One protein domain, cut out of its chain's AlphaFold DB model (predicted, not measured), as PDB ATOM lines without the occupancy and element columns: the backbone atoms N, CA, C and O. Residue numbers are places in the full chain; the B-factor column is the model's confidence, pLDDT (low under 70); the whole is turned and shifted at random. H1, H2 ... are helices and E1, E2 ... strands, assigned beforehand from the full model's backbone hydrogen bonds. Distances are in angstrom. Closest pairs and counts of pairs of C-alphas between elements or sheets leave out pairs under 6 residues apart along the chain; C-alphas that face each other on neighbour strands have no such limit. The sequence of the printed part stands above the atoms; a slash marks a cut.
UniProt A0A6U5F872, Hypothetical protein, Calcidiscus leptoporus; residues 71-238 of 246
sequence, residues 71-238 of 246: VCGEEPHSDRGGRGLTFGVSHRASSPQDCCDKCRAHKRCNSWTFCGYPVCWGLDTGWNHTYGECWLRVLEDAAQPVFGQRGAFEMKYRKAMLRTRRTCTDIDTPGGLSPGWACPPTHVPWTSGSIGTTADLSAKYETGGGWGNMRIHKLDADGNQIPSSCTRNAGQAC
ATOM      1  N   VAL A  71     112.869 145.350 163.246       96.06
ATOM      2  CA  VAL A  71     112.466 144.280 162.315       96.06
ATOM      3  C   VAL A  71     113.653 143.575 161.650       96.06
ATOM      4  O   VAL A  71     113.499 142.464 161.148       96.06
ATOM      5  N   CYS A  72     114.826 144.205 161.617       97.38
ATOM      6  CA  CYS A  72     116.028 143.634 161.028       97.38
ATOM      7  C   CYS A  72     116.706 142.600 161.930       97.38
ATOM      8  O   CYS A  72     117.504 141.810 161.418       97.38
ATOM      9  N   GLY A  73     116.391 142.598 163.231       96.31
ATOM     10  CA  GLY A  73     116.947 141.661 164.203       96.31
ATOM     11  C   GLY A  73     118.464 141.660 164.250       96.31
ATOM     12  O   GLY A  73     119.063 140.590 164.360       96.31
ATOM     13  N   GLU A  74     119.069 142.836 164.074       96.56
ATOM     14  CA  GLU A  74     120.514 142.994 164.018       96.56
ATOM     15  C   GLU A  74     121.175 142.596 165.327       96.56
ATOM     16  O   GLU A  74     120.734 142.919 166.430       96.56
ATOM     17  N   GLU A  75     122.295 141.924 165.157       94.94
ATOM     18  CA  GLU A  75     123.195 141.518 166.196       94.94
ATOM     19  C   GLU A  75     124.620 141.905 165.775       94.94
ATOM     20  O   GLU A  75     125.166 141.358 164.807       94.94
ATOM     21  N   PRO A  76     125.255 142.863 166.461       93.31
ATOM     22  CA  PRO A  76     126.663 143.165 166.254       93.31
ATOM     23  C   PRO A  76     127.562 141.955 166.528       93.31
ATOM     24  O   PRO A  76     127.212 141.058 167.291       93.31
ATOM     25  N   HIS A  77     128.740 141.940 165.911       92.00
ATOM     26  CA  HIS A  77     129.733 140.871 166.058       92.00
ATOM     27  C   HIS A  77     129.183 139.483 165.749       92.00
ATOM     28  O   HIS A  77     129.407 138.524 166.486       92.00
ATOM     29  N   SER A  78     128.460 139.356 164.642       93.81
ATOM     30  CA  SER A  78     127.848 138.089 164.269       93.81
ATOM     31  C   SER A  78     127.848 137.867 162.760       93.81
ATOM     32  O   SER A  78     127.690 138.796 161.968       93.81
ATOM     33  N   ASP A  79     128.031 136.606 162.377       93.00
ATOM     34  CA  ASP A  79     127.848 136.092 161.024       93.00
ATOM     35  C   ASP A  79     126.767 135.012 161.068       93.00
ATOM     36  O   ASP A  79     127.031 133.833 161.338       93.00
ATOM     37  N   ARG A  80     125.517 135.431 160.874       92.88
ATOM     38  CA  ARG A  80     124.365 134.534 160.856       92.88
ATOM     39  C   ARG A  80     124.368 133.697 159.580       92.88
ATOM     40  O   ARG A  80     124.549 134.177 158.462       92.88
ATOM     41  N   GLY A  81     124.187 132.399 159.770       89.88
ATOM     42  CA  GLY A  81     124.270 131.390 158.732       89.88
ATOM     43  C   GLY A  81     122.972 131.228 157.943       89.88
ATOM     44  O   GLY A  81     122.205 132.161 157.712       89.88
ATOM     45  N   GLY A  82     122.755 130.003 157.474       91.56
ATOM     46  CA  GLY A  82     121.656 129.659 156.581       91.56
ATOM     47  C   GLY A  82     122.107 129.478 155.136       91.56
ATOM     48  O   GLY A  82     123.250 129.755 154.748       91.56
ATOM     49  N   ARG A  83     121.181 128.972 154.324       93.44
ATOM     50  CA  ARG A  83     121.427 128.663 152.916       93.44
ATOM     51  C   ARG A  83     121.575 129.959 152.127       93.44
ATOM     52  O   ARG A  83     120.687 130.806 152.169       93.44
ATOM     53  N   GLY A  84     122.686 130.094 151.405       93.62
ATOM     54  CA  GLY A  84     122.982 131.276 150.595       93.62
ATOM     55  C   GLY A  84     121.927 131.525 149.517       93.62
ATOM     56  O   GLY A  84     121.486 130.597 148.837       93.62
ATOM     57  N   LEU A  85     121.521 132.784 149.383       95.56
ATOM     58  CA  LEU A  85     120.649 133.293 148.321       95.56
ATOM     59  C   LEU A  85     121.422 134.245 147.409       95.56
ATOM     60  O   LEU A  85     121.283 134.176 146.190       95.56
ATOM     61  N   THR A  86     122.262 135.095 147.998       93.69
ATOM     62  CA  THR A  86     123.201 135.966 147.286       93.69
ATOM     63  C   THR A  86     124.563 135.944 147.978       93.69
ATOM     64  O   THR A  86     124.663 135.714 149.184       93.69
ATOM     65  N   PHE A  87     125.623 136.165 147.201       88.19
ATOM     66  CA  PHE A  87     126.996 136.217 147.699       88.19
ATOM     67  C   PHE A  87     127.422 137.675 147.863       88.19
ATOM     68  O   PHE A  87     127.292 138.455 146.920       88.19
ATOM     69  N   GLY A  88     127.970 138.039 149.022       82.94
ATOM     70  CA  GLY A  88     128.323 139.430 149.329       82.94
ATOM     71  C   GLY A  88     129.382 140.026 148.399       82.94
ATOM     72  O   GLY A  88     129.355 141.222 148.117       82.94
ATOM     73  N   VAL A  89     130.253 139.187 147.829       84.69
ATOM     74  CA  VAL A  89     131.278 139.607 146.856       84.69
ATOM     75  C   VAL A  89     130.664 140.356 145.666       84.69
ATOM     76  O   VAL A  89     131.229 141.358 145.225       84.69
ATOM     77  N   SER A  90     129.499 139.911 145.183       89.81
ATOM     78  CA  SER A  90     128.761 140.519 144.065       89.81
ATOM     79  C   SER A  90     127.463 141.218 144.481       89.81
ATOM     80  O   SER A  90     126.843 141.894 143.661       89.81
ATOM     81  N   HIS A  91     127.052 141.093 145.744       95.69
ATOM     82  CA  HIS A  91     125.875 141.743 146.303       95.69
ATOM     83  C   HIS A  91     126.289 142.704 147.418       95.69
ATOM     84  O   HIS A  91     126.606 142.297 148.533       95.69
ATOM     85  N   ARG A  92     126.319 143.999 147.096       96.75
ATOM     86  CA  ARG A  92     126.821 145.048 147.987       96.75
ATOM     87  C   ARG A  92     125.682 145.888 148.567       96.75
ATOM     88  O   ARG A  92     124.664 146.089 147.907       96.75
ATOM     89  N   ALA A  93     125.888 146.411 149.768       97.88
ATOM     90  CA  ALA A  93     125.051 147.396 150.442       97.88
ATOM     91  C   ALA A  93     125.921 148.532 151.005       97.88
ATOM     92  O   ALA A  93     127.130 148.388 151.167       97.88
ATOM     93  N   SER A  94     125.297 149.668 151.292       97.00
ATOM     94  CA  SER A  94     125.954 150.862 151.849       97.00
ATOM     95  C   SER A  94     125.924 150.926 153.380       97.00
ATOM     96  O   SER A  94     126.636 151.720 153.982       97.00
ATOM     97  N   SER A  95     125.087 150.114 154.023       97.44
ATOM     98  CA  SER A  95     124.919 150.073 155.478       97.44
ATOM     99  C   SER A  95     124.272 148.750 155.913       97.44
ATOM    100  O   SER A  95     123.702 148.050 155.064       97.44
ATOM    101  N   PRO A  96     124.287 148.420 157.220       97.50
ATOM    102  CA  PRO A  96     123.512 147.303 157.760       97.50
ATOM    103  C   PRO A  96     122.018 147.420 157.429       97.50
ATOM    104  O   PRO A  96     121.407 146.447 156.991       97.50
ATOM    105  N   GLN A  97     121.452 148.630 157.529       98.25
ATOM    106  CA  GLN A  97     120.039 148.878 157.223       98.25
ATOM    107  C   GLN A  97     119.725 148.631 155.743       98.25
ATOM    108  O   GLN A  97     118.768 147.927 155.438       98.25
ATOM    109  N   ASP A  98     120.568 149.105 154.821       98.62
ATOM    110  CA  ASP A  98     120.416 148.818 153.386       98.62
ATOM    111  C   ASP A  98     120.536 147.307 153.099       98.62
ATOM    112  O   ASP A  98     119.779 146.763 152.296       98.62
ATOM    113  N   CYS A  99     121.425 146.583 153.790       98.50
ATOM    114  CA  CYS A  99     121.514 145.126 153.647       98.50
ATOM    115  C   CYS A  99     120.248 144.410 154.161       98.50
ATOM    116  O   CYS A  99     119.717 143.524 153.483       98.50
ATOM    117  N   CYS A 100     119.713 144.837 155.309       98.44
ATOM    118  CA  CYS A 100     118.431 144.359 155.821       98.44
ATOM    119  C   CYS A 100     117.282 144.643 154.840       98.44
ATOM    120  O   CYS A 100     116.493 143.746 154.536       98.44
ATOM    121  N   ASP A 101     117.188 145.855 154.293       98.69
ATOM    122  CA  ASP A 101     116.122 146.216 153.357       98.69
ATOM    123  C   ASP A 101     116.210 145.413 152.052       98.69
ATOM    124  O   ASP A 101     115.185 144.963 151.534       98.69
ATOM    125  N   LYS A 102     117.424 145.111 151.570       98.44
ATOM    126  CA  LYS A 102     117.629 144.159 150.464       98.44
ATOM    127  C   LYS A 102     117.150 142.751 150.815       98.44
ATOM    128  O   LYS A 102     116.529 142.103 149.972       98.44
ATOM    129  N   CYS A 103     117.384 142.283 152.044       98.38
ATOM    130  CA  CYS A 103     116.831 141.011 152.510       98.38
ATOM    131  C   CYS A 103     115.298 141.041 152.504       98.38
ATOM    132  O   CYS A 103     114.671 140.165 151.915       98.38
ATOM    133  N   ARG A 104     114.682 142.086 153.063       98.12
ATOM    134  CA  ARG A 104     113.217 142.242 153.105       98.12
ATOM    135  C   ARG A 104     112.587 142.295 151.713       98.12
ATOM    136  O   ARG A 104     111.503 141.755 151.510       98.12
ATOM    137  N   ALA A 105     113.264 142.915 150.750       98.19
ATOM    138  CA  ALA A 105     112.825 142.948 149.356       98.19
ATOM    139  C   ALA A 105     112.987 141.591 148.639       98.19
ATOM    140  O   ALA A 105     112.325 141.327 147.631       98.19
ATOM    141  N   HIS A 106     113.857 140.712 149.136       97.75
ATOM    142  CA  HIS A 106     114.106 139.407 148.545       97.75
ATOM    143  C   HIS A 106     113.094 138.362 149.045       97.75
ATOM    144  O   HIS A 106     113.103 137.969 150.206       97.75
ATOM    145  N   LYS A 107     112.295 137.791 148.130       96.12
ATOM    146  CA  LYS A 107     111.149 136.891 148.417       96.12
ATOM    147  C   LYS A 107     111.395 135.731 149.393       96.12
ATOM    148  O   LYS A 107     110.444 135.181 149.932       96.12
ATOM    149  N   ARG A 108     112.643 135.280 149.529       96.81
ATOM    150  CA  ARG A 108     113.027 134.116 150.350       96.81
ATOM    151  C   ARG A 108     113.970 134.454 151.499       96.81
ATOM    152  O   ARG A 108     114.337 133.542 152.227       96.81
ATOM    153  N   CYS A 109     114.452 135.693 151.585       98.12
ATOM    154  CA  CYS A 109     115.471 136.032 152.569       98.12
ATOM    155  C   CYS A 109     114.821 136.279 153.927       98.12
ATOM    156  O   CYS A 109     113.805 136.961 154.021       98.12
ATOM    157  N   ASN A 110     115.424 135.720 154.968       97.69
ATOM    158  CA  ASN A 110     115.088 136.020 156.357       97.69
ATOM    159  C   ASN A 110     116.340 136.164 157.236       97.69
ATOM    160  O   ASN A 110     116.192 136.347 158.438       97.69
ATOM    161  N   SER A 111     117.544 136.091 156.657       97.69
ATOM    162  CA  SER A 111     118.825 136.239 157.349       97.69
ATOM    163  C   SER A 111     119.805 137.008 156.474       97.69
ATOM    164  O   SER A 111     119.919 136.724 155.279       97.69
ATOM    165  N   TRP A 112     120.515 137.968 157.049       97.94
ATOM    166  CA  TRP A 112     121.453 138.826 156.328       97.94
ATOM    167  C   TRP A 112     122.733 139.036 157.136       97.94
ATOM    168  O   TRP A 112     122.658 139.125 158.354       97.94
ATOM    169  N   THR A 113     123.884 139.151 156.468       96.94
ATOM    170  CA  THR A 113     125.179 139.511 157.082       96.94
ATOM    171  C   THR A 113     125.817 140.648 156.289       96.94
ATOM    172  O   THR A 113     125.876 140.587 155.061       96.94
ATOM    173  N   PHE A 114     126.324 141.669 156.976       96.94
ATOM    174  CA  PHE A 114     126.942 142.855 156.394       96.94
ATOM    175  C   PHE A 114     128.367 143.082 156.910       96.94
ATOM    176  O   PHE A 114     128.636 142.996 158.112       96.94
ATOM    177  N   CYS A 115     129.274 143.433 155.996       94.00
ATOM    178  CA  CYS A 115     130.620 143.881 156.331       94.00
ATOM    179  C   CYS A 115     130.680 145.410 156.486       94.00
ATOM    180  O   CYS A 115     130.719 146.139 155.492       94.00
ATOM    181  N   GLY A 116     130.719 145.895 157.731       89.94
ATOM    182  CA  GLY A 116     130.798 147.327 158.053       89.94
ATOM    183  C   GLY A 116     132.210 147.892 158.212       89.94
ATOM    184  O   GLY A 116     132.363 149.097 158.386       89.94
ATOM    185  N   TYR A 117     133.236 147.048 158.123       86.12
ATOM    186  CA  TYR A 117     134.635 147.425 158.324       86.12
ATOM    187  C   TYR A 117     135.419 147.367 157.005       86.12
ATOM    188  O   TYR A 117     134.993 146.685 156.071       86.12
ATOM    189  N   PRO A 118     136.583 148.040 156.896       83.19
ATOM    190  CA  PRO A 118     137.452 147.923 155.724       83.19
ATOM    191  C   PRO A 118     137.800 146.471 155.381       83.19
ATOM    192  O   PRO A 118     137.818 146.110 154.203       83.19
ATOM    193  N   VAL A 119     138.034 145.652 156.412       84.06
ATOM    194  CA  VAL A 119     138.202 144.205 156.291       84.06
ATOM    195  C   VAL A 119     137.325 143.492 157.309       84.06
ATOM    196  O   VAL A 119     137.477 143.692 158.513       84.06
ATOM    197  N   CYS A 120     136.461 142.604 156.823       86.25
ATOM    198  CA  CYS A 120     135.736 141.656 157.653       86.25
ATOM    199  C   CYS A 120     136.360 140.268 157.511       86.25
ATOM    200  O   CYS A 120     136.622 139.767 156.416       86.25
ATOM    201  N   TRP A 121     136.693 139.672 158.646       79.94
ATOM    202  CA  TRP A 121     137.551 138.507 158.713       79.94
ATOM    203  C   TRP A 121     136.733 137.222 158.601       79.94
ATOM    204  O   TRP A 121     135.810 136.992 159.384       79.94
ATOM    205  N   GLY A 122     137.059 136.400 157.605       72.00
ATOM    206  CA  GLY A 122     136.504 135.060 157.442       72.00
ATOM    207  C   GLY A 122     137.403 134.016 158.107       72.00
ATOM    208  O   GLY A 122     138.573 133.878 157.742       72.00
ATOM    209  N   LEU A 123     136.860 133.248 159.058       68.19
ATOM    210  CA  LEU A 123     137.552 132.115 159.693       68.19
ATOM    211  C   LEU A 123     137.848 130.957 158.718       68.19
ATOM    212  O   LEU A 123     138.648 130.072 159.017       68.19
ATOM    213  N   ASP A 124     137.187 130.943 157.564       54.47
ATOM    214  CA  ASP A 124     137.041 129.803 156.660       54.47
ATOM    215  C   ASP A 124     138.002 129.805 155.467       54.47
ATOM    216  O   ASP A 124     138.003 128.855 154.698       54.47
ATOM    217  N   THR A 125     138.815 130.836 155.265       52.16
ATOM    218  CA  THR A 125     139.710 130.904 154.088       52.16
ATOM    219  C   THR A 125     140.918 131.811 154.293       52.16
ATOM    220  O   THR A 125     141.805 131.865 153.441       52.16
ATOM    221  N   GLY A 126     140.959 132.570 155.395       56.62
ATOM    222  CA  GLY A 126     141.854 133.717 155.485       56.62
ATOM    223  C   GLY A 126     141.573 134.743 154.381       56.62
ATOM    224  O   GLY A 126     142.461 135.532 154.071       56.62
ATOM    225  N   TRP A 127     140.385 134.726 153.768       69.75
ATOM    226  CA  TRP A 127     139.952 135.735 152.814       69.75
ATOM    227  C   TRP A 127     139.603 137.027 153.550       69.75
ATOM    228  O   TRP A 127     138.993 137.020 154.623       69.75
ATOM    229  N   ASN A 128     140.011 138.149 152.964       77.94
ATOM    230  CA  ASN A 128     139.615 139.464 153.439       77.94
ATOM    231  C   ASN A 128     138.320 139.845 152.729       77.94
ATOM    232  O   ASN A 128     138.343 140.214 151.554       77.94
ATOM    233  N   HIS A 129     137.203 139.774 153.445       87.06
ATOM    234  CA  HIS A 129     135.976 140.392 152.970       87.06
ATOM    235  C   HIS A 129     136.082 141.897 153.125       87.06
ATOM    236  O   HIS A 129     136.784 142.395 154.000       87.06
ATOM    237  N   THR A 130     135.410 142.620 152.250       91.31
ATOM    238  CA  THR A 130     135.568 144.069 152.128       91.31
ATOM    239  C   THR A 130     134.286 144.794 152.480       91.31
ATOM    240  O   THR A 130     133.192 144.240 152.360       91.31
ATOM    241  N   TYR A 131     134.434 146.054 152.883       92.81
ATOM    242  CA  TYR A 131     133.310 146.921 153.218       92.81
ATOM    243  C   TYR A 131     132.170 146.826 152.193       92.81
ATOM    244  O   TYR A 131     132.380 146.829 150.974       92.81
ATOM    245  N   GLY A 132     130.947 146.760 152.702       96.06
ATOM    246  CA  GLY A 132     129.739 146.776 151.899       96.06
ATOM    247  C   GLY A 132     129.298 145.410 151.387       96.06
ATOM    248  O   GLY A 132     128.241 145.326 150.774       96.06
ATOM    249  N   GLU A 133     130.053 144.329 151.597       96.44
ATOM    250  CA  GLU A 133     129.554 142.985 151.279       96.44
ATOM    251  C   GLU A 133     128.272 142.682 152.067       96.44
ATOM    252  O   GLU A 133     128.249 142.808 153.290       96.44
ATOM    253  N   CYS A 134     127.212 142.284 151.356       97.62
ATOM    254  CA  CYS A 134     125.899 141.967 151.910       97.62
ATOM    255  C   CYS A 134     125.476 140.557 151.482       97.62
ATOM    256  O   CYS A 134     125.177 140.285 150.318       97.62
ATOM    257  N   TRP A 135     125.462 139.640 152.438       96.44
ATOM    258  CA  TRP A 135     125.142 138.237 152.224       96.44
ATOM    259  C   TRP A 135     123.685 137.994 152.582       96.44
ATOM    260  O   TRP A 135     123.317 138.141 153.744       96.44
ATOM    261  N   LEU A 136     122.861 137.597 151.610       97.88
ATOM    262  CA  LEU A 136     121.471 137.221 151.866       97.88
ATOM    263  C   LEU A 136     121.353 135.709 151.980       97.88
ATOM    264  O   LEU A 136     121.869 134.955 151.147       97.88
ATOM    265  N   ARG A 137     120.643 135.258 153.006       97.06
ATOM    266  CA  ARG A 137     120.486 133.849 153.347       97.06
ATOM    267  C   ARG A 137     119.046 133.549 153.746       97.06
ATOM    268  O   ARG A 137     118.236 134.435 154.026       97.06
ATOM    269  N   VAL A 138     118.735 132.260 153.755       96.69
ATOM    270  CA  VAL A 138     117.507 131.732 154.343       96.69
ATOM    271  C   VAL A 138     117.838 130.729 155.441       96.69
ATOM    272  O   VAL A 138     118.530 129.732 155.205       96.69
ATOM    273  N   LEU A 139     117.344 131.019 156.635       95.06
ATOM    274  CA  LEU A 139     117.250 130.118 157.773       95.06
ATOM    275  C   LEU A 139     115.979 129.279 157.657       95.06
ATOM    276  O   LEU A 139     114.968 129.741 157.124       95.06
ATOM    277  N   GLU A 140     116.046 128.057 158.174       93.38
ATOM    278  CA  GLU A 140     114.877 127.190 158.334       93.38
ATOM    279  C   GLU A 140     113.908 127.764 159.373       93.38
ATOM    280  O   GLU A 140     112.722 127.908 159.089       93.38
ATOM    281  N   ASP A 141     114.447 128.192 160.516       92.56
ATOM    282  CA  ASP A 141     113.733 128.919 161.558       92.56
ATOM    283  C   ASP A 141     114.487 130.219 161.876       92.56
ATOM    284  O   ASP A 141     115.635 130.204 162.323       92.56
ATOM    285  N   ALA A 142     113.851 131.364 161.619       91.81
ATOM    286  CA  ALA A 142     114.444 132.670 161.890       91.81
ATOM    287  C   ALA A 142     114.623 132.926 163.397       91.81
ATOM    288  O   ALA A 142     115.560 133.638 163.761       91.81
ATOM    289  N   ALA A 143     113.765 132.334 164.242       91.12
ATOM    290  CA  ALA A 143     113.794 132.453 165.700       91.12
ATOM    291  C   ALA A 143     114.865 131.565 166.353       91.12
ATOM    292  O   ALA A 143     115.243 131.799 167.499       91.12
ATOM    293  N   GLN A 144     115.400 130.589 165.612       90.44
ATOM    294  CA  GLN A 144     116.524 129.745 166.026       90.44
ATOM    295  C   GLN A 144     117.698 129.919 165.054       90.44
ATOM    296  O   GLN A 144     118.055 128.999 164.311       90.44
ATOM    297  N   PRO A 145     118.299 131.121 165.016       92.00
ATOM    298  CA  PRO A 145     119.365 131.412 164.079       92.00
ATOM    299  C   PRO A 145     120.598 130.558 164.363       92.00
ATOM    300  O   PRO A 145     121.027 130.386 165.504       92.00
ATOM    301  N   VAL A 146     121.213 130.077 163.288       92.06
ATOM    302  CA  VAL A 146     122.529 129.440 163.329       92.06
ATOM    303  C   VAL A 146     123.595 130.453 162.942       92.06
ATOM    304  O   VAL A 146     123.317 131.376 162.178       92.06
ATOM    305  N   PHE A 147     124.820 130.271 163.422       92.00
ATOM    306  CA  PHE A 147     125.918 131.210 163.195       92.00
ATOM    307  C   PHE A 147     127.141 130.491 162.633       92.00
ATOM    308  O   PHE A 147     127.400 129.329 162.956       92.00
ATOM    309  N   GLY A 148     127.877 131.186 161.770       88.06
ATOM    310  CA  GLY A 148     129.254 130.846 161.440       88.06
ATOM    311  C   GLY A 148     130.193 131.369 162.521       88.06
ATOM    312  O   GLY A 148     131.023 130.629 163.033       88.06
ATOM    313  N   GLN A 149     130.024 132.629 162.916       89.62
ATOM    314  CA  GLN A 149     130.855 133.303 163.915       89.62
ATOM    315  C   GLN A 149     129.981 134.201 164.790       89.62
ATOM    316  O   GLN A 149     128.991 134.756 164.308       89.62
ATOM    317  N   ARG A 150     130.334 134.354 166.067       92.50
ATOM    318  CA  ARG A 150     129.588 135.183 167.017       92.50
ATOM    319  C   ARG A 150     130.451 135.659 168.194       92.50
ATOM    320  O   ARG A 150     131.141 134.857 168.819       92.50
ATOM    321  N   GLY A 151     130.368 136.942 168.523       91.44
ATOM    322  CA  GLY A 151     131.007 137.559 169.684       91.44
ATOM    323  C   GLY A 151     132.527 137.715 169.575       91.44
ATOM    324  O   GLY A 151     133.054 138.105 168.528       91.44
ATOM    325  N   ALA A 152     133.225 137.475 170.684       90.44
ATOM    326  CA  ALA A 152     134.677 137.610 170.790       90.44
ATOM    327  C   ALA A 152     135.406 136.461 170.080       90.44
ATOM    328  O   ALA A 152     134.877 135.360 169.970       90.44
ATOM    329  N   PHE A 153     136.637 136.682 169.628       88.19
ATOM    330  CA  PHE A 153     137.512 135.598 169.184       88.19
ATOM    331  C   PHE A 153     138.385 135.089 170.334       88.19
ATOM    332  O   PHE A 153     139.081 135.879 170.973       88.19
ATOM    333  N   GLU A 154     138.446 133.765 170.516       88.38
ATOM    334  CA  GLU A 154     139.329 133.131 171.502       88.38
ATOM    335  C   GLU A 154     140.786 133.574 171.304       88.38
ATOM    336  O   GLU A 154     141.339 133.500 170.200       88.38
ATOM    337  N   MET A 155     141.486 133.918 172.389       84.31
ATOM    338  CA  MET A 155     142.912 134.272 172.311       84.31
ATOM    339  C   MET A 155     143.773 133.147 171.728       84.31
ATOM    340  O   MET A 155     144.761 133.414 171.041       84.31
ATOM    341  N   LYS A 156     143.398 131.885 171.965       84.50
ATOM    342  CA  LYS A 156     144.060 130.727 171.355       84.50
ATOM    343  C   LYS A 156     143.922 130.748 169.833       84.50
ATOM    344  O   LYS A 156     144.921 130.559 169.138       84.50
ATOM    345  N   TYR A 157     142.719 131.014 169.328       82.62
ATOM    346  CA  TYR A 157     142.458 131.144 167.898       82.62
ATOM    347  C   TYR A 157     143.233 132.329 167.297       82.62
ATOM    348  O   TYR A 157     143.989 132.152 166.339       82.62
ATOM    349  N   ARG A 158     143.149 133.514 167.920       82.88
ATOM    350  CA  ARG A 158     143.873 134.718 167.474       82.88
ATOM    351  C   ARG A 158     145.387 134.458 167.380       82.88
ATOM    352  O   ARG A 158     146.008 134.796 166.375       82.88
ATOM    353  N   LYS A 159     145.977 133.776 168.374       82.12
ATOM    354  CA  LYS A 159     147.401 133.382 168.374       82.12
ATOM    355  C   LYS A 159     147.744 132.378 167.276       82.12
ATOM    356  O   LYS A 159     148.803 132.490 166.662       82.12
ATOM    357  N   ALA A 160     146.874 131.404 167.012       78.94
ATOM    358  CA  ALA A 160     147.098 130.425 165.949       78.94
ATOM    359  C   ALA A 160     147.180 131.099 164.568       78.94
ATOM    360  O   ALA A 160     148.040 130.745 163.760       78.94
ATOM    361  N   MET A 161     146.360 132.123 164.326       76.19
ATOM    362  CA  MET A 161     146.339 132.866 163.061       76.19
ATOM    363  C   MET A 161     147.570 133.749 162.817       76.19
ATOM    364  O   MET A 161     147.860 134.089 161.672       76.19
ATOM    365  N   LEU A 162     148.374 134.051 163.843       75.81
ATOM    366  CA  LEU A 162     149.671 134.715 163.641       75.81
ATOM    367  C   LEU A 162     150.598 133.898 162.728       75.81
ATOM    368  O   LEU A 162     151.410 134.453 161.991       75.81
ATOM    369  N   ARG A 163     150.449 132.565 162.720       71.94
ATOM    370  CA  ARG A 163     151.243 131.668 161.865       71.94
ATOM    371  C   ARG A 163     150.916 131.828 160.381       71.94
ATOM    372  O   ARG A 163     151.792 131.625 159.543       71.94
ATOM    373  N   THR A 164     149.674 132.182 160.053       70.94
ATOM    374  CA  THR A 164     149.196 132.330 158.670       70.94
ATOM    375  C   THR A 164     149.311 133.768 158.162       70.94
ATOM    376  O   THR A 164     149.298 133.995 156.954       70.94
ATOM    377  N   ARG A 165     149.502 134.749 159.057       73.38
ATOM    378  CA  ARG A 165     149.642 136.177 158.735       73.38
ATOM    379  C   ARG A 165     150.934 136.749 159.318       73.38
ATOM    380  O   ARG A 165     150.919 137.453 160.319       73.38
ATOM    381  N   ARG A 166     152.062 136.500 158.642       71.94
ATOM    382  CA  ARG A 166     153.407 136.941 159.081       71.94
ATOM    383  C   ARG A 166     153.565 138.457 159.254       71.94
ATOM    384  O   ARG A 166     154.492 138.890 159.924       71.94
ATOM    385  N   THR A 167     152.695 139.253 158.633       75.81
ATOM    386  CA  THR A 167     152.660 140.716 158.781       75.81
ATOM    387  C   THR A 167     151.938 141.174 160.047       75.81
ATOM    388  O   THR A 167     152.026 142.348 160.394       75.81
ATOM    389  N   CYS A 168     151.241 140.276 160.752       75.69
ATOM    390  CA  CYS A 168     150.707 140.567 162.070       75.69
ATOM    391  C   CYS A 168     151.816 140.435 163.119       75.69
ATOM    392  O   CYS A 168     152.199 139.330 163.503       75.69
ATOM    393  N   THR A 169     152.332 141.573 163.577       71.94
ATOM    394  CA  THR A 169     153.390 141.645 164.597       71.94
ATOM    395  C   THR A 169     152.881 142.087 165.968       71.94
ATOM    396  O   THR A 169     153.671 142.153 166.903       71.94
ATOM    397  N   ASP A 170     151.588 142.394 166.091       71.44
ATOM    398  CA  ASP A 170     150.973 142.904 167.315       71.44
ATOM    399  C   ASP A 170     149.529 142.393 167.453       71.44
ATOM    400  O   ASP A 170     148.601 142.903 166.827       71.44
ATOM    401  N   ILE A 171     149.356 141.341 168.254       71.69
ATOM    402  CA  ILE A 171     148.049 140.737 168.557       71.69
ATOM    403  C   ILE A 171     147.281 141.500 169.646       71.69
ATOM    404  O   ILE A 171     146.070 141.305 169.798       71.69
ATOM    405  N   ASP A 172     147.985 142.339 170.404       67.12
ATOM    406  CA  ASP A 172     147.444 143.066 171.545       67.12
ATOM    407  C   ASP A 172     146.814 144.392 171.107       67.12
ATOM    408  O   ASP A 172     145.926 144.888 171.797       67.12
ATOM    409  N   THR A 173     147.174 144.911 169.924       62.81
ATOM    410  CA  THR A 173     146.412 145.978 169.262       62.81
ATOM    411  C   THR A 173     144.942 145.543 169.097       62.81
ATOM    412  O   THR A 173     144.656 144.569 168.385       62.81
ATOM    413  N   PRO A 174     143.987 146.249 169.733       53.25
ATOM    414  CA  PRO A 174     142.573 145.919 169.642       53.25
ATOM    415  C   PRO A 174     142.037 146.049 168.213       53.25
ATOM    416  O   PRO A 174     142.447 146.918 167.451       53.25
ATOM    417  N   GLY A 175     141.099 145.161 167.875       50.66
ATOM    418  CA  GLY A 175     140.114 145.326 166.805       50.66
ATOM    419  C   GLY A 175     140.609 145.850 165.462       50.66
ATOM    420  O   GLY A 175     140.443 147.024 165.187       50.66
ATOM    421  N   GLY A 176     141.152 145.007 164.577       54.38
ATOM    422  CA  GLY A 176     141.291 145.367 163.155       54.38
ATOM    423  C   GLY A 176     142.230 146.544 162.820       54.38
ATOM    424  O   GLY A 176     142.586 146.741 161.663       54.38
ATOM    425  N   LEU A 177     142.716 147.269 163.826       52.34
ATOM    426  CA  LEU A 177     143.590 148.434 163.739       52.34
ATOM    427  C   LEU A 177     145.048 148.082 163.463       52.34
ATOM    428  O   LEU A 177     145.861 148.975 163.214       52.34
ATOM    429  N   SER A 178     145.395 146.793 163.469       65.06
ATOM    430  CA  SER A 178     146.685 146.360 162.944       65.06
ATOM    431  C   SER A 178     146.895 146.969 161.553       65.06
ATOM    432  O   SER A 178     145.951 146.971 160.755       65.06
ATOM    433  N   PRO A 179     148.093 147.478 161.226       62.97
ATOM    434  CA  PRO A 179     148.356 148.056 159.917       62.97
ATOM    435  C   PRO A 179     147.877 147.134 158.786       62.97
ATOM    436  O   PRO A 179     148.289 145.979 158.689       62.97
ATOM    437  N   GLY A 180     146.956 147.636 157.957       67.38
ATOM    438  CA  GLY A 180     146.370 146.871 156.852       67.38
ATOM    439  C   GLY A 180     145.420 145.737 157.260       67.38
ATOM    440  O   GLY A 180     145.207 144.838 156.450       67.38
ATOM    441  N   TRP A 181     144.863 145.754 158.479       71.19
ATOM    442  CA  TRP A 181     143.977 144.701 159.006       71.19
ATOM    443  C   TRP A 181     144.642 143.316 158.957       71.19
ATOM    444  O   TRP A 181     144.027 142.298 158.636       71.19
ATOM    445  N   ALA A 182     145.954 143.296 159.209       74.00
ATOM    446  CA  ALA A 182     146.787 142.104 159.136       74.00
ATOM    447  C   ALA A 182     146.531 141.114 160.282       74.00
ATOM    448  O   ALA A 182     146.778 139.918 160.111       74.00
ATOM    449  N   CYS A 183     146.068 141.602 161.433       78.38
ATOM    450  CA  CYS A 183     145.871 140.822 162.644       78.38
ATOM    451  C   CYS A 183     144.412 140.419 162.878       78.38
ATOM    452  O   CYS A 183     143.497 141.154 162.501       78.38
ATOM    453  N   PRO A 184     144.202 139.299 163.594       78.31
ATOM    454  CA  PRO A 184     142.912 138.966 164.177       78.31
ATOM    455  C   PRO A 184     142.296 140.151 164.932       78.31
ATOM    456  O   PRO A 184     142.904 140.598 165.916       78.31
ATOM    457  N   PRO A 185     141.083 140.622 164.583       81.81
ATOM    458  CA  PRO A 185     140.346 141.498 165.479       81.81
ATOM    459  C   PRO A 185     140.020 140.758 166.785       81.81
ATOM    460  O   PRO A 185     140.189 139.541 166.905       81.81
ATOM    461  N   THR A 186     139.607 141.507 167.802       82.81
ATOM    462  CA  THR A 186     139.197 140.943 169.098       82.81
ATOM    463  C   THR A 186     137.814 140.307 169.026       82.81
ATOM    464  O   THR A 186     137.547 139.362 169.758       82.81
ATOM    465  N   HIS A 187     136.967 140.791 168.118       88.12
ATOM    466  CA  HIS A 187     135.602 140.327 167.907       88.12
ATOM    467  C   HIS A 187     135.343 140.090 166.426       88.12
ATOM    468  O   HIS A 187     136.049 140.615 165.560       88.12
ATOM    469  N   VAL A 188     134.299 139.320 166.144       89.44
ATOM    470  CA  VAL A 188     133.779 139.108 164.795       89.44
ATOM    471  C   VAL A 188     133.500 140.476 164.148       89.44
ATOM    472  O   VAL A 188     132.705 141.255 164.674       89.44
ATOM    473  N   PRO A 189     134.146 140.826 163.023       88.31
ATOM    474  CA  PRO A 189     134.004 142.139 162.387       88.31
ATOM    475  C   PRO A 189     132.829 142.154 161.400       88.31
ATOM    476  O   PRO A 189     132.934 142.672 160.297       88.31
ATOM    477  N   TRP A 190     131.713 141.547 161.778       91.56
ATOM    478  CA  TRP A 190     130.499 141.459 160.974       91.56
ATOM    479  C   TRP A 190     129.316 141.887 161.825       91.56
ATOM    480  O   TRP A 190     129.354 141.772 163.050       91.56
ATOM    481  N   THR A 191     128.256 142.350 161.182       94.94
ATOM    482  CA  THR A 191     126.940 142.399 161.812       94.94
ATOM    483  C   THR A 191     125.958 141.616 160.960       94.94
ATOM    484  O   THR A 191     126.112 141.537 159.739       94.94
ATOM    485  N   SER A 192     124.975 140.995 161.591       96.75
ATOM    486  CA  SER A 192     123.992 140.177 160.895       96.75
ATOM    487  C   SER A 192     122.662 140.197 161.627       96.75
ATOM    488  O   SER A 192     122.613 140.557 162.798       96.75
ATOM    489  N   GLY A 193     121.576 139.804 160.968       97.38
ATOM    490  CA  GLY A 193     120.265 139.774 161.606       97.38
ATOM    491  C   GLY A 193     119.289 138.800 160.969       97.38
ATOM    492  O   GLY A 193     119.475 138.366 159.830       97.38
ATOM    493  N   SER A 194     118.247 138.450 161.727       97.12
ATOM    494  CA  SER A 194     117.092 137.698 161.223       97.12
ATOM    495  C   SER A 194     115.861 138.588 161.183       97.12
ATOM    496  O   SER A 194     115.489 139.199 162.187       97.12
ATOM    497  N   ILE A 195     115.183 138.592 160.040       97.31
ATOM    498  CA  ILE A 195     113.979 139.396 159.841       97.31
ATOM    499  C   ILE A 195     112.875 138.953 160.808       97.31
ATOM    500  O   ILE A 195     112.532 137.774 160.870       97.31
ATOM    501  N   GLY A 196     112.295 139.919 161.521       94.38
ATOM    502  CA  GLY A 196     111.169 139.712 162.433       94.38
ATOM    503  C   GLY A 196     111.541 139.067 163.768       94.38
ATOM    504  O   GLY A 196     110.655 138.574 164.459       94.38
ATOM    505  N   THR A 197     112.824 139.052 164.129       92.06
ATOM    506  CA  THR A 197     113.287 138.531 165.424       92.06
ATOM    507  C   THR A 197     114.084 139.575 166.176       92.06
ATOM    508  O   THR A 197     114.706 140.429 165.557       92.06
ATOM    509  N   THR A 198     114.117 139.464 167.498       90.44
ATOM    510  CA  THR A 198     114.924 140.336 168.353       90.44
ATOM    511  C   THR A 198     116.125 139.550 168.854       90.44
ATOM    512  O   THR A 198     115.968 138.459 169.406       90.44
ATOM    513  N   ALA A 199     117.333 140.075 168.646       89.50
ATOM    514  CA  ALA A 199     118.539 139.472 169.198       89.50
ATOM    515  C   ALA A 199     118.621 139.724 170.714       89.50
ATOM    516  O   ALA A 199     118.391 140.839 171.181       89.50
ATOM    517  N   ASP A 200     118.989 138.698 171.483       89.88
ATOM    518  CA  ASP A 200     119.361 138.859 172.890       89.88
ATOM    519  C   ASP A 200     120.785 139.422 172.975       89.88
ATOM    520  O   ASP A 200     121.765 138.679 172.958       89.88
ATOM    521  N   LEU A 201     120.890 140.750 173.053       87.62
ATOM    522  CA  LEU A 201     122.172 141.456 173.145       87.62
ATOM    523  C   LEU A 201     122.834 141.338 174.529       87.62
ATOM    524  O   LEU A 201     123.990 141.737 174.695       87.62
ATOM    525  N   SER A 202     122.123 140.798 175.528       85.88
ATOM    526  CA  SER A 202     122.697 140.529 176.850       85.88
ATOM    527  C   SER A 202     123.546 139.257 176.851       85.88
ATOM    528  O   SER A 202     124.506 139.147 177.615       85.88
ATOM    529  N   ALA A 203     123.241 138.309 175.962       90.38
ATOM    530  CA  ALA A 203     124.013 137.090 175.815       90.38
ATOM    531  C   ALA A 203     125.381 137.378 175.182       90.38
ATOM    532  O   ALA A 203     125.492 137.975 174.111       90.38
ATOM    533  N   LYS A 204     126.439 136.902 175.838       91.75
ATOM    534  CA  LYS A 204     127.811 136.997 175.338       91.75
ATOM    535  C   LYS A 204     128.241 135.676 174.718       91.75
ATOM    536  O   LYS A 204     127.829 134.602 175.161       91.75
ATOM    537  N   TYR A 205     129.062 135.776 173.682       93.94
ATOM    538  CA  TYR A 205     129.528 134.638 172.906       93.94
ATOM    539  C   TYR A 205     131.017 134.743 172.637       93.94
ATOM    540  O   TYR A 205     131.569 135.841 172.523       93.94
ATOM    541  N   GLU A 206     131.643 133.588 172.486       93.06
ATOM    542  CA  GLU A 206     133.022 133.471 172.052       93.06
ATOM    543  C   GLU A 206     133.118 132.457 170.914       93.06
ATOM    544  O   GLU A 206     132.511 131.383 170.947       93.06
ATOM    545  N   THR A 207     133.884 132.819 169.892       91.12
ATOM    546  CA  THR A 207     134.187 132.003 168.728       91.12
ATOM    547  C   THR A 207     135.645 131.575 168.755       91.12
ATOM    548  O   THR A 207     136.562 132.394 168.813       91.12
ATOM    549  N   GLY A 208     135.870 130.275 168.621       87.06
ATOM    550  CA  GLY A 208     137.189 129.683 168.496       87.06
ATOM    551  C   GLY A 208     137.196 128.470 167.580       87.06
ATOM    552  O   GLY A 208     136.454 128.383 166.597       87.06
ATOM    553  N   GLY A 209     138.061 127.512 167.906       79.50
ATOM    554  CA  GLY A 209     138.312 126.348 167.061       79.50
ATOM    555  C   GLY A 209     139.296 126.645 165.928       79.50
ATOM    556  O   GLY A 209     140.275 127.366 166.114       79.50
ATOM    557  N   GLY A 210     139.076 126.023 164.771       67.62
ATOM    558  CA  GLY A 210     139.983 126.109 163.626       67.62
ATOM    559  C   GLY A 210     139.249 125.999 162.299       67.62
ATOM    560  O   GLY A 210     138.028 125.835 162.256       67.62
ATOM    561  N   TRP A 211     140.005 126.081 161.209       63.47
ATOM    562  CA  TRP A 211     139.473 125.989 159.853       63.47
ATOM    563  C   TRP A 211     138.620 124.721 159.672       63.47
ATOM    564  O   TRP A 211     139.046 123.619 160.014       63.47
ATOM    565  N   GLY A 212     137.381 124.881 159.193       65.56
ATOM    566  CA  GLY A 212     136.425 123.777 159.027       65.56
ATOM    567  C   GLY A 212     135.844 123.193 160.328       65.56
ATOM    568  O   GLY A 212     135.003 122.299 160.265       65.56
ATOM    569  N   ASN A 213     136.244 123.696 161.501       75.88
ATOM    570  CA  ASN A 213     135.763 123.259 162.815       75.88
ATOM    571  C   ASN A 213     135.635 124.457 163.773       75.88
ATOM    572  O   ASN A 213     136.196 124.462 164.873       75.88
ATOM    573  N   MET A 214     134.947 125.499 163.308       81.81
ATOM    574  CA  MET A 214     134.620 126.677 164.108       81.81
ATOM    575  C   MET A 214     133.700 126.269 165.254       81.81
ATOM    576  O   MET A 214     132.817 125.427 165.073       81.81
ATOM    577  N   ARG A 215     133.935 126.843 166.431       89.25
ATOM    578  CA  ARG A 215     133.181 126.552 167.651       89.25
ATOM    579  C   ARG A 215     132.692 127.851 168.257       89.25
ATOM    580  O   ARG A 215     133.489 128.765 168.430       89.25
ATOM    581  N   ILE A 216     131.411 127.908 168.581       92.38
ATOM    582  CA  ILE A 216     130.766 129.067 169.188       92.38
ATOM    583  C   ILE A 216     130.199 128.626 170.530       92.38
ATOM    584  O   ILE A 216     129.373 127.713 170.571       92.38
ATOM    585  N   HIS A 217     130.617 129.289 171.603       93.94
ATOM    586  CA  HIS A 217     130.100 129.079 172.951       93.94
ATOM    587  C   HIS A 217     129.344 130.316 173.419       93.94
ATOM    588  O   HIS A 217     129.784 131.440 173.186       93.94
ATOM    589  N   LYS A 218     128.230 130.107 174.123       94.81
ATOM    590  CA  LYS A 218     127.673 131.126 175.013       94.81
ATOM    591  C   LYS A 218     128.563 131.223 176.254       94.81
ATOM    592  O   LYS A 218     129.066 130.200 176.726       94.81
ATOM    593  N   LEU A 219     128.735 132.432 176.766       93.81
ATOM    594  CA  LEU A 219     129.456 132.691 178.007       93.81
ATOM    595  C   LEU A 219     128.479 132.815 179.181       93.81
ATOM    596  O   LEU A 219     127.349 133.287 179.012       93.81
ATOM    597  N   ASP A 220     128.907 132.359 180.355       92.38
ATOM    598  CA  ASP A 220     128.221 132.623 181.617       92.38
ATOM    599  C   ASP A 220     128.516 134.043 182.138       92.38
ATOM    600  O   ASP A 220     129.187 134.842 181.481       92.38
ATOM    601  N   ALA A 221     127.971 134.376 183.309       88.19
ATOM    602  CA  ALA A 221     128.127 135.698 183.916       88.19
ATOM    603  C   ALA A 221     129.583 136.029 184.295       88.19
ATOM    604  O   ALA A 221     129.937 137.203 184.355       88.19
ATOM    605  N   ASP A 222     130.415 135.008 184.507       87.19
ATOM    606  CA  ASP A 222     131.833 135.148 184.837       87.19
ATOM    607  C   ASP A 222     132.713 135.178 183.570       87.19
ATOM    608  O   ASP A 222     133.938 135.281 183.652       87.19
ATOM    609  N   GLY A 223     132.099 135.084 182.385       86.81
ATOM    610  CA  GLY A 223     132.788 135.047 181.100       86.81
ATOM    611  C   GLY A 223     133.346 133.672 180.729       86.81
ATOM    612  O   GLY A 223     134.097 133.571 179.760       86.81
ATOM    613  N   ASN A 224     132.993 132.604 181.451       92.19
ATOM    614  CA  ASN A 224     133.428 131.254 181.105       92.19
ATOM    615  C   ASN A 224     132.524 130.647 180.027       92.19
ATOM    616  O   ASN A 224     131.311 130.854 180.001       92.19
ATOM    617  N   GLN A 225     133.111 129.840 179.143       92.75
ATOM    618  CA  GLN A 225     132.353 129.101 178.135       92.75
ATOM    619  C   GLN A 225     131.404 128.097 178.793       92.75
ATOM    620  O   GLN A 225     131.833 127.266 179.591       92.75
ATOM    621  N   ILE A 226     130.137 128.100 178.379       93.19
ATOM    622  CA  ILE A 226     129.149 127.083 178.750       93.19
ATOM    623  C   ILE A 226     129.306 125.901 177.777       93.19
ATOM    624  O   ILE A 226     128.849 126.007 176.633       93.19
ATOM    625  N   PRO A 227     129.903 124.755 178.163       88.31
ATOM    626  CA  PRO A 227     130.299 123.725 177.194       88.31
ATOM    627  C   PRO A 227     129.117 123.094 176.449       88.31
ATOM    628  O   PRO A 227     129.218 122.768 175.268       88.31
ATOM    629  N   SER A 228     127.966 122.972 177.115       89.88
ATOM    630  CA  SER A 228     126.728 122.442 176.529       89.88
ATOM    631  C   SER A 228     126.116 123.349 175.457       89.88
ATOM    632  O   SER A 228     125.285 122.889 174.680       89.88
ATOM    633  N   SER A 229     126.528 124.618 175.390       92.12
ATOM    634  CA  SER A 229     126.060 125.573 174.380       92.12
ATOM    635  C   SER A 229     126.843 125.512 173.067       92.12
ATOM    636  O   SER A 229     126.509 126.232 172.127       92.12
ATOM    637  N   CYS A 230     127.893 124.685 172.994       91.69
ATOM    638  CA  CYS A 230     128.810 124.696 171.865       91.69
ATOM    639  C   CYS A 230     128.118 124.301 170.558       91.69
ATOM    640  O   CYS A 230     127.620 123.180 170.406       91.69
ATOM    641  N   THR A 231     128.190 125.199 169.579       90.75
ATOM    642  CA  THR A 231     127.762 124.942 168.202       90.75
ATOM    643  C   THR A 231     128.923 125.077 167.221       90.75
ATOM    644  O   THR A 231     129.885 125.805 167.459       90.75
ATOM    645  N   ARG A 232     128.840 124.350 166.109       86.00
ATOM    646  CA  ARG A 232     129.720 124.460 164.938       86.00
ATOM    647  C   ARG A 232     128.903 124.841 163.705       86.00
ATOM    648  O   ARG A 232     127.688 125.010 163.800       86.00
ATOM    649  N   ASN A 233     129.572 124.969 162.558       72.00
ATOM    650  CA  ASN A 233     128.993 125.361 161.266       72.00
ATOM    651  C   ASN A 233     127.543 124.881 161.070       72.00
ATOM    652  O   ASN A 233     127.252 123.689 161.187       72.00
ATOM    653  N   ALA A 234     126.655 125.823 160.746       71.19
ATOM    654  CA  ALA A 234     125.219 125.592 160.563       71.19
ATOM    655  C   ALA A 234     124.471 125.076 161.812       71.19
ATOM    656  O   ALA A 234     123.435 124.433 161.680       71.19
ATOM    657  N   GLY A 235     124.966 125.374 163.016       79.94
ATOM    658  CA  GLY A 235     124.258 125.124 164.278       79.94
ATOM    659  C   GLY A 235     124.360 123.695 164.804       79.94
ATOM    660  O   GLY A 235     123.668 123.339 165.753       79.94
ATOM    661  N   GLN A 236     125.218 122.856 164.222       83.94
ATOM    662  CA  GLN A 236     125.411 121.494 164.719       83.94
ATOM    663  C   GLN A 236     126.041 121.537 166.118       83.94
ATOM    664  O   GLN A 236     126.936 122.344 166.361       83.94
ATOM    665  N   ALA A 237     125.651 120.639 167.022       86.12
ATOM    666  CA  ALA A 237     126.312 120.522 168.323       86.12
ATOM    667  C   ALA A 237     127.796 120.190 168.136       86.12
ATOM    668  O   ALA A 237     128.141 119.374 167.271       86.12
ATOM    669  N   CYS A 238     128.680 120.795 168.926       84.69
ATOM    670  CA  CYS A 238     130.091 120.425 168.914       84.69
ATOM    671  C   CYS A 238     130.282 118.975 169.361       84.69
ATOM    672  O   CYS A 238     129.635 118.503 170.290       84.69
TER     673      CYS A 238
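What this domain is: This is residues 71 to 238 of the 246 residues of the protein "Hypothetical protein" of Calcidiscus leptoporus (UniProt A0A6U5F872). With little regular structure, H1 covers one face of the antiparallel sheet E1 E9 E4 E7 E3, E2 packs on the other, and hairpin E10 and E11 packs on E8. The 168 printed residues include two named helices and eleven named strands, 62 residues, mixed in class. It is compact, radius of gyration of the C-alphas 15.2 A, and spans 45 by 35 by 26 A.

Where its parts are: Find E1, residues 74-76, from C-alpha (120.514, 142.994, 164.018); then E2 78-80, E3 83-86, H1 96-105, E4 111-114, E5 119-121, E6 128-130, E7 134-138, E8 147-150, H2 155-161, E9 191-194, E10 205-210 and E11 213-218, ending at (127.673, 131.126, 175.013).

How they stand to each other: H1's height over the sheet is 8.4 A. Across E4 and E7, N 113 and O 135 are 3.0 A apart. H2 touches E10; their closest C-alphas, 157 and 208, are 5.5 A apart. H1 and H2 keep every O i to N i+4 pair within hydrogen-bond range.

The domain as a whole: The link H2 to E9 is long; pLDDT is under 70 at 123-127, 172-180 and 210-212.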